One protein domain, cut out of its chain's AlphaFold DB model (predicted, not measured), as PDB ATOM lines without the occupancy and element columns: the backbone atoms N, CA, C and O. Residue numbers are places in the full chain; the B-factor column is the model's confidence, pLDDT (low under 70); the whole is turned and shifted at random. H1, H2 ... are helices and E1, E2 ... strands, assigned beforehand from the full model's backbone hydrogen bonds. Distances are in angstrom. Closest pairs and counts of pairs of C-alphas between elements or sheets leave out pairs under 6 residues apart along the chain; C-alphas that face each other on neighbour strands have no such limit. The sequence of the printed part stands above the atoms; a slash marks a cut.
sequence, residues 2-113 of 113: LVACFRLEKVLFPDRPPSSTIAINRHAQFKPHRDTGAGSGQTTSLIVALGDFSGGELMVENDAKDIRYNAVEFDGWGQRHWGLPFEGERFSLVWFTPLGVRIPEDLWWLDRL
ATOM      1  N   LEU A   2     160.812 279.289 190.408       89.88
ATOM      2  CA  LEU A   2     160.646 277.831 190.239       89.88
ATOM      3  C   LEU A   2     161.864 277.114 189.620       89.88
ATOM      4  O   LEU A   2     162.367 276.153 190.187       89.88
ATOM      5  N   VAL A   3     162.389 277.638 188.505       91.00
ATOM      6  CA  VAL A   3     163.586 277.097 187.830       91.00
ATOM      7  C   VAL A   3     164.798 277.039 188.758       91.00
ATOM      8  O   VAL A   3     165.506 276.040 188.799       91.00
ATOM      9  N   ALA A   4     165.034 278.100 189.531       94.25
ATOM     10  CA  ALA A   4     166.158 278.152 190.458       94.25
ATOM     11  C   ALA A   4     166.006 277.120 191.586       94.25
ATOM     12  O   ALA A   4     166.994 276.521 191.990       94.25
ATOM     13  N   CYS A   5     164.779 276.869 192.049       95.31
ATOM     14  CA  CYS A   5     164.501 275.871 193.077       95.31
ATOM     15  C   CYS A   5     164.809 274.441 192.607       95.31
ATOM     16  O   CYS A   5     165.436 273.688 193.341       95.31
ATOM     17  N   PHE A   6     164.423 274.063 191.387       94.94
ATOM     18  CA  PHE A   6     164.758 272.734 190.856       94.94
ATOM     19  C   PHE A   6     166.227 272.615 190.430       94.94
ATOM     20  O   PHE A   6     166.838 271.565 190.612       94.94
ATOM     21  N   ARG A   7     166.856 273.702 189.958       94.69
ATOM     22  CA  ARG A   7     168.317 273.725 189.772       94.69
ATOM     23  C   ARG A   7     169.061 273.515 191.092       94.69
ATOM     24  O   ARG A   7     170.080 272.836 191.101       94.69
ATOM     25  N   LEU A   8     168.558 274.077 192.193       96.38
ATOM     26  CA  LEU A   8     169.150 273.896 193.516       96.38
ATOM     27  C   LEU A   8     169.094 272.432 193.975       96.38
ATOM     28  O   LEU A   8     170.108 271.944 194.455       96.38
ATOM     29  N   GLU A   9     167.981 271.717 193.772       96.25
ATOM     30  CA  GLU A   9     167.901 270.269 194.056       96.25
ATOM     31  C   GLU A   9     169.046 269.507 193.377       96.25
ATOM     32  O   GLU A   9     169.789 268.787 194.041       96.25
ATOM     33  N   LYS A  10     169.242 269.740 192.073       94.25
ATOM     34  CA  LYS A  10     170.289 269.088 191.275       94.25
ATOM     35  C   LYS A  10     171.706 269.425 191.743       94.25
ATOM     36  O   LYS A  10     172.606 268.606 191.607       94.25
ATOM     37  N   VAL A  11     171.923 270.631 192.269       96.00
ATOM     38  CA  VAL A  11     173.221 271.023 192.845       96.00
ATOM     39  C   VAL A  11     173.459 270.331 194.185       96.00
ATOM     40  O   VAL A  11     174.581 269.920 194.459       96.00
ATOM     41  N   LEU A  12     172.422 270.209 195.017       96.50
ATOM     42  CA  LEU A  12     172.526 269.610 196.346       96.50
ATOM     43  C   LEU A  12     172.692 268.087 196.274       96.50
ATOM     44  O   LEU A  12     173.503 267.532 197.008       96.50
ATOM     45  N   PHE A  13     171.932 267.424 195.402       94.88
ATOM     46  CA  PHE A  13     171.929 265.973 195.215       94.88
ATOM     47  C   PHE A  13     171.899 265.660 193.706       94.88
ATOM     48  O   PHE A  13     170.826 265.494 193.133       94.88
ATOM     49  N   PRO A  14     173.056 265.594 193.025       92.62
ATOM     50  CA  PRO A  14     173.102 265.415 191.570       92.62
ATOM     51  C   PRO A  14     172.675 264.020 191.096       92.62
ATOM     52  O   PRO A  14     172.210 263.887 189.966       92.62
ATOM     53  N   ASP A  15     172.813 263.004 191.952       91.75
ATOM     54  CA  ASP A  15     172.586 261.598 191.594       91.75
ATOM     55  C   ASP A  15     171.179 261.086 191.953       91.75
ATOM     56  O   ASP A  15     170.827 259.956 191.606       91.75
ATOM     57  N   ARG A  16     170.355 261.885 192.652       90.25
ATOM     58  CA  ARG A  16     168.979 261.480 192.984       90.25
ATOM     59  C   ARG A  16     168.057 261.626 191.766       90.25
ATOM     60  O   ARG A  16     168.254 262.539 190.958       90.25
ATOM     61  N   PRO A  17     167.005 260.797 191.642       89.44
ATOM     62  CA  PRO A  17     165.939 261.050 190.682       89.44
ATOM     63  C   PRO A  17     165.336 262.449 190.893       89.44
ATOM     64  O   PRO A  17     165.124 262.844 192.043       89.44
ATOM     65  N   PRO A  18     165.047 263.202 189.818       91.38
ATOM     66  CA  PRO A  18     164.513 264.550 189.946       91.38
ATOM     67  C   PRO A  18     163.137 264.547 190.616       91.38
ATOM     68  O   PRO A  18     162.310 263.668 190.359       91.38
ATOM     69  N   SER A  19     162.859 265.565 191.430       93.88
ATOM     70  CA  SER A  19     161.532 265.722 192.016       93.88
ATOM     71  C   SER A  19     160.574 266.439 191.067       93.88
ATOM     72  O   SER A  19     160.968 267.321 190.304       93.88
ATOM     73  N   SER A  20     159.285 266.109 191.132       92.69
ATOM     74  CA  SER A  20     158.241 266.822 190.382       92.69
ATOM     75  C   SER A  20     157.699 268.042 191.117       92.69
ATOM     76  O   SER A  20     157.113 268.936 190.505       92.69
ATOM     77  N   THR A  21     157.841 268.054 192.441       93.00
ATOM     78  CA  THR A  21     157.152 268.982 193.332       93.00
ATOM     79  C   THR A  21     158.135 269.583 194.322       93.00
ATOM     80  O   THR A  21     159.058 268.918 194.790       93.00
ATOM     81  N   ILE A  22     157.905 270.851 194.662       95.62
ATOM     82  CA  ILE A  22     158.572 271.529 195.766       95.62
ATOM     83  C   ILE A  22     157.536 272.219 196.658       95.62
ATOM     84  O   ILE A  22     156.670 272.945 196.167       95.62
ATOM     85  N   ALA A  23     157.653 272.032 197.970       95.62
ATOM     86  CA  ALA A  23     156.996 272.858 198.976       95.62
ATOM     87  C   ALA A  23     158.000 273.868 199.548       95.62
ATOM     88  O   ALA A  23     159.097 273.495 199.962       95.62
ATOM     89  N   ILE A  24     157.620 275.148 199.578       97.00
ATOM     90  CA  ILE A  24     158.424 276.223 200.171       97.00
ATOM     91  C   ILE A  24     157.643 276.805 201.340       97.00
ATOM     92  O   ILE A  24     156.583 277.400 201.155       97.00
ATOM     93  N   ASN A  25     158.183 276.658 202.543       97.38
ATOM     94  CA  ASN A  25     157.551 277.113 203.770       97.38
ATOM     95  C   ASN A  25     158.323 278.286 204.370       97.38
ATOM     96  O   ASN A  25     159.545 278.224 204.475       97.38
ATOM     97  N   ARG A  26     157.615 279.319 204.839       97.31
ATOM     98  CA  ARG A  26     158.185 280.419 205.630       97.31
ATOM     99  C   ARG A  26     157.693 280.313 207.068       97.31
ATOM    100  O   ARG A  26     156.488 280.344 207.292       97.31
ATOM    101  N   HIS A  27     158.614 280.184 208.022       96.44
ATOM    102  CA  HIS A  27     158.326 280.062 209.461       96.44
ATOM    103  C   HIS A  27     157.323 278.958 209.837       96.44
ATOM    104  O   HIS A  27     156.683 279.028 210.883       96.44
ATOM    105  N   ALA A  28     157.180 277.923 209.007       93.06
ATOM    106  CA  ALA A  28     156.253 276.846 209.315       93.06
ATOM    107  C   ALA A  28     156.808 275.938 210.418       93.06
ATOM    108  O   ALA A  28     157.967 275.513 210.379       93.06
ATOM    109  N   GLN A  29     155.934 275.611 211.368       92.19
ATOM    110  CA  GLN A  29     156.143 274.588 212.382       92.19
ATOM    111  C   GLN A  29     155.025 273.562 212.263       92.19
ATOM    112  O   GLN A  29     153.842 273.884 212.380       92.19
ATOM    113  N   PHE A  30     155.413 272.317 212.019       92.12
ATOM    114  CA  PHE A  30     154.489 271.203 211.885       92.12
ATOM    115  C   PHE A  30     154.563 270.336 213.137       92.12
ATOM    116  O   PHE A  30     155.639 270.126 213.695       92.12
ATOM    117  N   LYS A  31     153.418 269.811 213.576       95.00
ATOM    118  CA  LYS A  31     153.386 268.772 214.615       95.00
ATOM    119  C   LYS A  31     154.011 267.479 214.068       95.00
ATOM    120  O   LYS A  31     154.015 267.302 212.853       95.00
ATOM    121  N   PRO A  32     154.479 266.552 214.922       96.94
ATOM    122  CA  PRO A  32     154.954 265.237 214.485       96.94
ATOM    123  C   PRO A  32     153.951 264.520 213.571       96.94
ATOM    124  O   PRO A  32     152.854 264.177 214.020       96.94
ATOM    125  N   HIS A  33     154.332 264.271 212.318       94.88
ATOM    126  CA  HIS A  33     153.458 263.707 211.285       94.88
ATOM    127  C   HIS A  33     154.222 262.795 210.323       94.88
ATOM    128  O   HIS A  33     155.441 262.700 210.382       94.88
ATOM    129  N   ARG A  34     153.478 262.101 209.466       93.00
ATOM    130  CA  ARG A  34     153.965 261.532 208.206       93.00
ATOM    131  C   ARG A  34     153.321 262.330 207.082       93.00
ATOM    132  O   ARG A  34     152.211 262.837 207.281       93.00
ATOM    133  N   ASP A  35     153.984 262.424 205.941       88.75
ATOM    134  CA  ASP A  35     153.406 263.057 204.762       88.75
ATOM    135  C   ASP A  35     152.111 262.323 204.391       88.75
ATOM    136  O   ASP A  35     152.062 261.093 204.321       88.75
ATOM    137  N   THR A  36     151.023 263.074 204.219       75.31
ATOM    138  CA  THR A  36     149.726 262.519 203.826       75.31
ATOM    139  C   THR A  36     149.586 262.546 202.306       75.31
ATOM    140  O   THR A  36     149.982 263.497 201.638       75.31
ATOM    141  N   GLY A  37     149.015 261.486 201.737       65.38
ATOM    142  CA  GLY A  37     148.915 261.297 200.291       65.38
ATOM    143  C   GLY A  37     148.601 259.844 199.949       65.38
ATOM    144  O   GLY A  37     148.388 259.030 200.852       65.38
ATOM    145  N   ALA A  38     148.549 259.512 198.656       54.81
ATOM    146  CA  ALA A  38     148.424 258.127 198.208       54.81
ATOM    147  C   ALA A  38     149.711 257.370 198.578       54.81
ATOM    148  O   ALA A  38     150.704 257.377 197.853       54.81
ATOM    149  N   GLY A  39     149.679 256.801 199.780       47.72
ATOM    150  CA  GLY A  39     150.740 256.032 200.398       47.72
ATOM    151  C   GLY A  39     151.263 254.895 199.539       47.72
ATOM    152  O   GLY A  39     150.524 254.336 198.736       47.72
ATOM    153  N   SER A  40     152.526 254.521 199.766       54.66
ATOM    154  CA  SER A  40     153.257 253.508 198.986       54.66
ATOM    155  C   SER A  40     153.555 253.940 197.538       54.66
ATOM    156  O   SER A  40     153.264 253.207 196.591       54.66
ATOM    157  N   GLY A  41     154.165 255.117 197.351       62.00
ATOM    158  CA  GLY A  41     154.665 255.499 196.026       62.00
ATOM    159  C   GLY A  41     155.177 256.923 195.817       62.00
ATOM    160  O   GLY A  41     155.503 257.262 194.684       62.00
ATOM    161  N   GLN A  42     155.250 257.758 196.858       75.38
ATOM    162  CA  GLN A  42     156.041 258.988 196.785       75.38
ATOM    163  C   GLN A  42     157.537 258.633 196.798       75.38
ATOM    164  O   GLN A  42     157.932 257.667 197.454       75.38
ATOM    165  N   THR A  43     158.370 259.395 196.090       82.50
ATOM    166  CA  THR A  43     159.834 259.278 196.225       82.50
ATOM    167  C   THR A  43     160.299 259.713 197.616       82.50
ATOM    168  O   THR A  43     159.585 260.421 198.327       82.50
ATOM    169  N   THR A  44     161.529 259.354 197.991       92.00
ATOM    170  CA  THR A  44     162.179 259.937 199.172       92.00
ATOM    171  C   THR A  44     162.198 261.464 199.068       92.00
ATOM    172  O   THR A  44     162.419 262.032 197.990       92.00
ATOM    173  N   SER A  45     161.936 262.139 200.183       95.00
ATOM    174  CA  SER A  45     161.883 263.599 200.262       95.00
ATOM    175  C   SER A  45     163.292 264.155 200.460       95.00
ATOM    176  O   SER A  45     164.076 263.593 201.225       95.00
ATOM    177  N   LEU A  46     163.612 265.272 199.808       97.81
ATOM    178  CA  LEU A  46     164.812 266.066 200.087       97.81
ATOM    179  C   LEU A  46     164.397 267.362 200.772       97.81
ATOM    180  O   LEU A  46     163.495 268.042 200.288       97.81
ATOM    181  N   ILE A  47     165.058 267.740 201.859       98.38
ATOM    182  CA  ILE A  47     164.781 268.989 202.576       98.38
ATOM    183  C   ILE A  47     166.057 269.784 202.834       98.38
ATOM    184  O   ILE A  47     167.096 269.221 203.162       98.38
ATOM    185  N   VAL A  48     165.958 271.109 202.743       98.62
ATOM    186  CA  VAL A  48     166.968 272.046 203.252       98.62
ATOM    187  C   VAL A  48     166.281 273.256 203.882       98.62
ATOM    188  O   VAL A  48     165.225 273.695 203.417       98.62
ATOM    189  N   ALA A  49     166.874 273.809 204.936       98.44
ATOM    190  CA  ALA A  49     166.472 275.076 205.530       98.44
ATOM    191  C   ALA A  49     167.474 276.189 205.198       98.44
ATOM    192  O   ALA A  49     168.686 275.993 205.239       98.44
ATOM    193  N   LEU A  50     166.955 277.373 204.882       98.06
ATOM    194  CA  LEU A  50     167.714 278.564 204.503       98.06
ATOM    195  C   LEU A  50     167.294 279.753 205.375       98.06
ATOM    196  O   LEU A  50     166.173 279.784 205.888       98.06
ATOM    197  N   GLY A  51     168.169 280.752 205.472       97.56
ATOM    198  CA  GLY A  51     167.920 282.002 206.183       97.56
ATOM    199  C   GLY A  51     168.825 282.190 207.399       97.56
ATOM    200  O   GLY A  51     169.745 281.406 207.655       97.56
ATOM    201  N   ASP A  52     168.556 283.257 208.143       98.38
ATOM    202  CA  ASP A  52     169.279 283.591 209.363       98.38
ATOM    203  C   ASP A  52     168.468 283.173 210.591       98.38
ATOM    204  O   ASP A  52     167.582 283.895 211.053       98.38
ATOM    205  N   PHE A  53     168.729 281.958 211.074       98.06
ATOM    206  CA  PHE A  53     168.000 281.349 212.183       98.06
ATOM    207  C   PHE A  53     168.899 280.454 213.044       98.06
ATOM    208  O   PHE A  53     169.943 279.987 212.588       98.06
ATOM    209  N   SER A  54     168.483 280.177 214.276       98.06
ATOM    210  CA  SER A  54     169.087 279.187 215.180       98.06
ATOM    211  C   SER A  54     168.092 278.066 215.514       98.06
ATOM    212  O   SER A  54     166.880 278.266 215.427       98.06
ATOM    213  N   GLY A  55     168.596 276.880 215.875       97.62
ATOM    214  CA  GLY A  55     167.777 275.673 216.068       97.62
ATOM    215  C   GLY A  55     167.126 275.193 214.764       97.62
ATOM    216  O   GLY A  55     167.664 275.402 213.677       97.62
ATOM    217  N   GLY A  56     165.932 274.606 214.846       97.19
ATOM    218  CA  GLY A  56     165.115 274.283 213.670       97.19
ATOM    219  C   GLY A  56     165.497 273.017 212.915       97.19
ATOM    220  O   GLY A  56     165.114 272.885 211.742       97.19
ATOM    221  N   GLU A  57     166.227 272.113 213.568       98.25
ATOM    222  CA  GLU A  57     166.548 270.775 213.075       98.25
ATOM    223  C   GLU A  57     165.275 270.031 212.656       98.25
ATOM    224  O   GLU A  57     164.181 270.253 213.188       98.25
ATOM    225  N   LEU A  58     165.411 269.111 211.704       98.25
ATOM    226  CA  LEU A  58     164.353 268.161 211.386       98.25
ATOM    227  C   LEU A  58     164.524 266.931 212.276       98.25
ATOM    228  O   LEU A  58     165.511 266.214 212.154       98.25
ATOM    229  N   MET A  59     163.553 266.645 213.134       98.38
ATOM    230  CA  MET A  59     163.474 265.340 213.777       98.38
ATOM    231  C   MET A  59     162.876 264.338 212.793       98.38
ATOM    232  O   MET A  59     161.786 264.582 212.272       98.38
ATOM    233  N   VAL A  60     163.564 263.221 212.563       97.81
ATOM    234  CA  VAL A  60     163.055 262.064 211.817       97.81
ATOM    235  C   VAL A  60     163.115 260.856 212.743       97.81
ATOM    236  O   VAL A  60     164.187 260.415 213.147       97.81
ATOM    237  N   GLU A  61     161.949 260.338 213.115       95.94
ATOM    238  CA  GLU A  61     161.765 259.367 214.195       95.94
ATOM    239  C   GLU A  61     162.394 259.846 215.518       95.94
ATOM    240  O   GLU A  61     161.775 260.631 216.236       95.94
ATOM    241  N   ASN A  62     163.612 259.392 215.832       95.75
ATOM    242  CA  ASN A  62     164.366 259.742 217.044       95.75
ATOM    243  C   ASN A  62     165.756 260.325 216.722       95.75
ATOM    244  O   ASN A  62     166.642 260.319 217.575       95.75
ATOM    245  N   ASP A  63     165.961 260.778 215.486       97.94
ATOM    246  CA  ASP A  63     167.235 261.279 214.983       97.94
ATOM    247  C   ASP A  63     167.078 262.730 214.508       97.94
ATOM    248  O   ASP A  63     166.344 263.022 213.558       97.94
ATOM    249  N   ALA A  64     167.736 263.654 215.212       98.31
ATOM    250  CA  ALA A  64     167.706 265.076 214.895       98.31
ATOM    251  C   ALA A  64     168.724 265.391 213.793       98.31
ATOM    252  O   ALA A  64     169.926 265.172 213.947       98.31
ATOM    253  N   LYS A  65     168.236 265.938 212.681       98.44
ATOM    254  CA  LYS A  65     169.024 266.287 211.501       98.44
ATOM    255  C   LYS A  65     169.201 267.793 211.407       98.44
ATOM    256  O   LYS A  65     168.218 268.528 211.287       98.44
ATOM    257  N   ASP A  66     170.451 268.247 211.397       98.31
ATOM    258  CA  ASP A  66     170.754 269.623 211.012       98.31
ATOM    259  C   ASP A  66     170.466 269.807 209.521       98.31
ATOM    260  O   ASP A  66     171.070 269.147 208.670       98.31
ATOM    261  N   ILE A  67     169.520 270.701 209.231       98.38
ATOM    262  CA  ILE A  67     169.097 271.043 207.875       98.38
ATOM    263  C   ILE A  67     169.449 272.485 207.489       98.38
ATOM    264  O   ILE A  67     169.066 272.940 206.410       98.38
ATOM    265  N   ARG A  68     170.156 273.243 208.341       98.25
ATOM    266  CA  ARG A  68     170.536 274.633 208.055       98.25
ATOM    267  C   ARG A  68     171.644 274.661 207.006       98.25
ATOM    268  O   ARG A  68     172.786 274.329 207.286       98.25
ATOM    269  N   TYR A  69     171.299 275.068 205.784       98.00
ATOM    270  CA  TYR A  69     172.175 275.004 204.605       98.00
ATOM    271  C   TYR A  69     172.772 273.608 204.343       98.00
ATOM    272  O   TYR A  69     173.735 273.477 203.593       98.00
ATOM    273  N   ASN A  70     172.170 272.570 204.922       97.94
ATOM    274  CA  ASN A  70     172.581 271.185 204.796       97.94
ATOM    275  C   ASN A  70     171.380 270.373 204.313       97.94
ATOM    276  O   ASN A  70     170.368 270.280 205.005       97.94
ATOM    277  N   ALA A  71     171.445 269.853 203.091       98.00
ATOM    278  CA  ALA A  71     170.327 269.124 202.514       98.00
ATOM    279  C   ALA A  71     170.301 267.681 203.033       98.00
ATOM    280  O   ALA A  71     171.334 267.016 203.081       98.00
ATOM    281  N   VAL A  72     169.120 267.195 203.411       97.94
ATOM    282  CA  VAL A  72     168.932 265.862 203.993       97.94
ATOM    283  C   VAL A  72     167.836 265.124 203.241       97.94
ATOM    284  O   VAL A  72     166.755 265.664 203.011       97.94
ATOM    285  N   GLU A  73     168.121 263.878 202.874       96.94
ATOM    286  CA  GLU A  73     167.136 262.955 202.322       96.94
ATOM    287  C   GLU A  73     166.512 262.112 203.442       96.94
ATOM    288  O   GLU A  73     167.213 261.652 204.347       96.94
ATOM    289  N   PHE A  74     165.194 261.922 203.397       95.56
ATOM    290  CA  PHE A  74     164.458 261.099 204.357       95.56
ATOM    291  C   PHE A  74     163.181 260.515 203.734       95.56
ATOM    292  O   PHE A  74     162.680 261.000 202.716       95.56
ATOM    293  N   ASP A  75     162.633 259.468 204.348       93.69
ATOM    294  CA  ASP A  75     161.361 258.873 203.932       93.69
ATOM    295  C   ASP A  75     160.200 259.577 204.649       93.69
ATOM    296  O   ASP A  75     159.743 259.145 205.705       93.69
ATOM    297  N   GLY A  76     159.717 260.685 204.079       92.44
ATOM    298  CA  GLY A  76     158.617 261.464 204.662       92.44
ATOM    299  C   GLY A  76     157.291 260.708 204.773       92.44
ATOM    300  O   GLY A  76     156.452 261.045 205.612       92.44
ATOM    301  N   TRP A  77     157.115 259.640 203.993       90.06
ATOM    302  CA  TRP A  77     155.941 258.776 204.059       90.06
ATOM    303  C   TRP A  77     156.050 257.751 205.195       90.06
ATOM    304  O   TRP A  77     155.152 257.638 206.034       90.06
ATOM    305  N   GLY A  78     157.133 256.973 205.216       91.00
ATOM    306  CA  GLY A  78     157.336 255.892 206.179       91.00
ATOM    307  C   GLY A  78     157.760 256.381 207.561       91.00
ATOM    308  O   GLY A  78     157.429 255.738 208.564       91.00
ATOM    309  N   GLN A  79     158.432 257.532 207.635       93.88
ATOM    310  CA  GLN A  79     159.032 258.051 208.860       93.88
ATOM    311  C   GLN A  79     158.263 259.253 209.405       93.88
ATOM    312  O   GLN A  79     157.948 260.221 208.707       93.88
ATOM    313  N   ARG A  80     157.971 259.205 210.704       96.31
ATOM    314  CA  ARG A  80     157.407 260.337 211.434       96.31
ATOM    315  C   ARG A  80     158.454 261.441 211.534       96.31
ATOM    316  O   ARG A  80     159.580 261.177 211.937       96.31
ATOM    317  N   HIS A  81     158.077 262.675 211.236       97.12
ATOM    318  CA  HIS A  81     159.002 263.796 211.233       97.12
ATOM    319  C   HIS A  81     158.335 265.130 211.605       97.12
ATOM    320  O   HIS A  81     157.108 265.278 211.559       97.12
ATOM    321  N   TRP A  82     159.140 266.078 212.093       97.62
ATOM    322  CA  TRP A  82     158.729 267.449 212.430       97.62
ATOM    323  C   TRP A  82     159.930 268.374 212.628       97.62
ATOM    324  O   TRP A  82     161.027 267.927 212.946       97.62
ATOM    325  N   GLY A  83     159.715 269.682 212.478       97.12
ATOM    326  CA  GLY A  83     160.730 270.681 212.820       97.12
ATOM    327  C   GLY A  83     160.806 270.906 214.329       97.12
ATOM    328  O   GLY A  83     159.772 271.068 214.983       97.12
ATOM    329  N   LEU A  84     162.019 270.945 214.875       97.62
ATOM    330  CA  LEU A  84     162.276 271.431 216.228       97.62
ATOM    331  C   LEU A  84     162.109 272.963 216.299       97.62
ATOM    332  O   LEU A  84     162.062 273.632 215.259       97.62
ATOM    333  N   PRO A  85     161.967 273.541 217.507       97.69
ATOM    334  CA  PRO A  85     161.868 274.988 217.676       97.69
ATOM    335  C   PRO A  85     163.056 275.732 217.053       97.69
ATOM    336  O   PRO A  85     164.186 275.248 217.079       97.69
ATOM    337  N   PHE A  86     162.789 276.919 216.513       97.75
ATOM    338  CA  PHE A  86     163.794 277.814 215.944       97.75
ATOM    339  C   PHE A  86     163.469 279.271 216.256       97.75
ATOM    340  O   PHE A  86     162.307 279.612 216.495       97.75
ATOM    341  N   GLU A  87     164.484 280.124 216.168       98.25
ATOM    342  CA  GLU A  87     164.369 281.581 216.252       98.25
ATOM    343  C   GLU A  87     165.026 282.234 215.033       98.25
ATOM    344  O   GLU A  87     166.027 281.729 214.531       98.25
ATOM    345  N   GLY A  88     164.481 283.357 214.561       97.88
ATOM    346  CA  GLY A  88     164.983 284.075 213.383       97.88
ATOM    347  C   GLY A  88     164.198 283.793 212.098       97.88
ATOM    348  O   GLY A  88     163.076 283.278 212.138       97.88
ATOM    349  N   GLU A  89     164.771 284.176 210.953       98.31
ATOM    350  CA  GLU A  89     164.136 284.022 209.645       98.31
ATOM    351  C   GLU A  89     164.494 282.682 208.996       98.31
ATOM    352  O   GLU A  89     165.625 282.460 208.567       98.31
ATOM    353  N   ARG A  90     163.502 281.790 208.897       98.12
ATOM    354  CA  ARG A  90     163.669 280.425 208.378       98.12
ATOM    355  C   ARG A  90     162.721 280.120 207.226       98.12
ATOM    356  O   ARG A  90     161.494 280.177 207.369       98.12
ATOM    357  N   PHE A  91     163.304 279.672 206.122       98.25
ATOM    358  CA  PHE A  91     162.606 279.037 205.011       98.25
ATOM    359  C   PHE A  91     162.973 277.559 204.962       98.25
ATOM    360  O   PHE A  91     164.133 277.223 205.176       98.25
ATOM    361  N   SER A  92     162.025 276.676 204.650       98.00
ATOM    362  CA  SER A  92     162.340 275.291 204.285       98.00
ATOM    363  C   SER A  92     161.851 274.979 202.880       98.00
ATOM    364  O   SER A  92     160.745 275.361 202.495       98.00
ATOM    365  N   LEU A  93     162.704 274.311 202.111       98.44
ATOM    366  CA  LEU A  93     162.422 273.812 200.772       98.44
ATOM    367  C   LEU A  93     162.375 272.290 200.870       98.44
ATOM    368  O   LEU A  93     163.317 271.695 201.389       98.44
ATOM    369  N   VAL A  94     161.282 271.686 200.410       97.44
ATOM    370  CA  VAL A  94     161.073 270.233 200.434       97.44
ATOM    371  C   VAL A  94     160.737 269.764 199.029       97.44
ATOM    372  O   VAL A  94     159.705 270.162 198.494       97.44
ATOM    373  N   TRP A  95     161.588 268.932 198.439       96.88
ATOM    374  CA  TRP A  95     161.386 268.329 197.126       96.88
ATOM    375  C   TRP A  95     160.916 266.885 197.259       96.88
ATOM    376  O   TRP A  95     161.439 266.130 198.080       96.88
ATOM    377  N   PHE A  96     159.923 266.514 196.456       94.06
ATOM    378  CA  PHE A  96     159.369 265.164 196.404       94.06
ATOM    379  C   PHE A  96     158.597 264.936 195.099       94.06
ATOM    380  O   PHE A  96     158.203 265.884 194.416       94.06
ATOM    381  N   THR A  97     158.329 263.674 194.773       92.12
ATOM    382  CA  THR A  97     157.483 263.277 193.642       92.12
ATOM    383  C   THR A  97     156.318 262.435 194.147       92.12
ATOM    384  O   THR A  97     156.566 261.334 194.636       92.12
ATOM    385  N   PRO A  98     155.059 262.913 194.062       89.69
ATOM    386  CA  PRO A  98     153.880 262.143 194.447       89.69
ATOM    387  C   PRO A  98     153.724 260.848 193.646       89.69
ATOM    388  O   PRO A  98     154.143 260.760 192.490       89.69
ATOM    389  N   LEU A  99     153.027 259.869 194.230       86.25
ATOM    390  CA  LEU A  99     152.655 258.648 193.520       86.25
ATOM    391  C   LEU A  99     151.861 258.971 192.243       86.25
ATOM    392  O   LEU A  99     150.937 259.785 192.255       86.25
ATOM    393  N   GLY A 100     152.199 258.276 191.156       85.94
ATOM    394  CA  GLY A 100     151.528 258.389 189.860       85.94
ATOM    395  C   GLY A 100     152.212 259.329 188.867       85.94
ATOM    396  O   GLY A 100     151.842 259.315 187.696       85.94
ATOM    397  N   VAL A 101     153.225 260.088 189.297       88.00
ATOM    398  CA  VAL A 101     154.104 260.836 188.387       88.00
ATOM    399  C   VAL A 101     155.203 259.907 187.873       88.00
ATOM    400  O   VAL A 101     155.913 259.278 188.658       88.00
ATOM    401  N   ARG A 102     155.348 259.812 186.551       82.31
ATOM    402  CA  ARG A 102     156.351 258.976 185.883       82.31
ATOM    403  C   ARG A 102     157.556 259.810 185.478       82.31
ATOM    404  O   ARG A 102     157.425 260.883 184.887       82.31
ATOM    405  N   ILE A 103     158.737 259.303 185.806       78.56
ATOM    406  CA  ILE A 103     160.017 259.932 185.497       78.56
ATOM    407  C   ILE A 103     160.715 259.063 184.442       78.56
ATOM    408  O   ILE A 103     160.927 257.881 184.723       78.56
ATOM    409  N   PRO A 104     161.136 259.620 183.287       76.38
ATOM    410  CA  PRO A 104     161.144 261.046 182.926       76.38
ATOM    411  C   PRO A 104     159.888 261.549 182.186       76.38
ATOM    412  O   PRO A 104     159.810 262.737 181.878       76.38
ATOM    413  N   GLU A 105     158.914 260.694 181.869       81.94
ATOM    414  CA  GLU A 105     157.857 260.993 180.888       81.94
ATOM    415  C   GLU A 105     157.001 262.208 181.255       81.94
ATOM    416  O   GLU A 105     156.677 263.024 180.390       81.94
ATOM    417  N   ASP A 106     156.663 262.358 182.534       82.81
ATOM    418  CA  ASP A 106     155.840 263.461 183.033       82.81
ATOM    419  C   ASP A 106     156.704 264.682 183.441       82.81
ATOM    420  O   ASP A 106     156.184 265.753 183.767       82.81
ATOM    421  N   LEU A 107     158.035 264.548 183.362       83.62
ATOM    422  CA  LEU A 107     159.050 265.533 183.755       83.62
ATOM    423  C   LEU A 107     159.865 266.095 182.580       83.62
ATOM    424  O   LEU A 107     160.887 266.742 182.785       83.62
ATOM    425  N   TRP A 108     159.371 265.953 181.348       79.44
ATOM    426  CA  TRP A 108     160.006 266.426 180.104       79.44
ATOM    427  C   TRP A 108     160.444 267.904 180.087       79.44
ATOM    428  O   TRP A 108     161.189 268.336 179.203       79.44
ATOM    429  N   TRP A 109     159.912 268.733 180.987       79.25
ATOM    430  CA  TRP A 109     160.245 270.154 181.099       79.25
ATOM    431  C   TRP A 109     161.502 270.403 181.937       79.25
ATOM    432  O   TRP A 109     162.131 271.441 181.742       79.25
ATOM    433  N   LEU A 110     161.896 269.474 182.815       75.38
ATOM    434  CA  LEU A 110     163.109 269.594 183.631       75.38
ATOM    435  C   LEU A 110     164.380 269.577 182.782       75.38
ATOM    436  O   LEU A 110     165.307 270.321 183.080       75.38
ATOM    437  N   ASP A 111     164.389 268.834 181.674       71.50
ATOM    438  CA  ASP A 111     165.511 268.820 180.721       71.50
ATOM    439  C   ASP A 111     165.689 270.153 179.974       71.50
ATOM    440  O   ASP A 111     166.679 270.358 179.271       71.50
ATOM    441  N   ARG A 112     164.721 271.070 180.101       72.38
ATOM    442  CA  ARG A 112     164.759 272.412 179.502       72.38
ATOM    443  C   ARG A 112     165.120 273.504 180.514       72.38
ATOM    444  O   ARG A 112     165.112 274.679 180.140       72.38
ATOM    445  N   LEU A 113     165.376 273.139 181.775       66.62
ATOM    446  CA  LEU A 113     165.805 274.041 182.850       66.62
ATOM    447  C   LEU A 113     167.321 274.082 182.980       66.62
ATOM    448  O   LEU A 113     167.802 275.168 183.373       66.62
TER     449      LEU A 113
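Overview. This is residues 2 to 113 of the 113 residues of the protein "Hypothetical protein" of Symbiodinium microadriaticum (UniProt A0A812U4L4). A four-stranded antiparallel sheet, E1 E9 E2 E6, forms the middle of the domain, with H1 lying across one face and a small three-stranded sheet, E5 E4 E7, over the opposite face. The two sheets make a loose sandwich, joined past one end of the larger sheet by the short pair E3 and E8, which runs on into E4 and E7; the closing stretch after E9 lies at the far end of the longest axis, beyond H1. The printed part has 112 residues, with one named helix and nine named strands in the order H1 E1 E2 E3 E4 E5 E6 E7 E8 E9, and the three sheets are antiparallel throughout. The class is mixed, helices and strands, though named elements hold 47 residues, under half of those printed. The whole is compact, with a radius of gyration of the C-alphas of 14.0 A, and spans 41 by 29 by 21 A.

Arrangement. H1, residues 2 to 12, is on the sheet of E1, residues 21 to 26, E9, residues 91 to 96, E2, residues 45 to 50, and E6, residues 72 to 74, at a height of 9.7 A over the sheet. With H1 on one face, helix and sheet form two layers. H1 lies over E1 and, only just, over E9 and E2, with 3 of its C-alphas falling on each of these two; it runs across the strands, at 83 degrees to E1 on the local plane. The closest C-alphas of H1 and E9 are those of Glu 9 and Trp 95, 7.5 A apart. In H1 every O i to N i+4 pair is within hydrogen-bond range. E1 is an edge strand antiparallel to E9, with N 23 and O 94 at 2.8 A. E9 is antiparallel to E2, with N 50 and O 91 at 2.8 A. E2 is antiparallel to the other edge strand, E6, with N 47 and O 72 at 2.9 A. From edge to edge the strands' lines turn by 62 degrees. E3, residues 53 to 55, is antiparallel to E8, residues 86 to 88, with N 54 and O 87 at 2.9 A. E3 runs on into E4, residues 58 to 60, at 32 degrees, and E7, residues 81 to 83, runs on into E8 at 35 degrees. E4 and E7 are antiparallel, with N 59 and O 82 at 2.8 A. E4 and E5, residues 63 to 65, form a hairpin, with N 65 and O 58 at 2.8 A. Between the two larger sheets, the closest C-alphas of E5 and E6 are those of Lys 65 and Val 72, 7.5 A apart. E4 and E9 are apart, and H1 is not on the sheet E5 E4 E7.

Along the chain. H1 begins at C-alpha 2, (160.646, 277.831, 190.239), and is 15.7 A long from first to last C-alpha. E1 measures 16.8 A, and E2 and E9 16.6 A each. E3 and E8 measure 6.9 A each, E4 6.2 A, E5 6.4 A, E6 6.5 A and E7 7.3 A. E4 begins at C-alpha 58, (164.353, 268.161, 211.386). E9 ends at C-alpha 96, (159.369, 265.164, 196.404).

Size, cuts and confidence. The C-alphas farthest apart are those of Glu 87 and Glu 105, 41.4 A; Leu 2 and Leu 113, the chain's last residue, have C-alphas 9.8 A apart. The printed part has no cut. The link from E1 to E2, residues 27 to 44, is long, and residues 97 to 113 also hold no named element. The mean pLDDT of the printed part is 91.3; residues 37 to 41 and residue 113 are under 70.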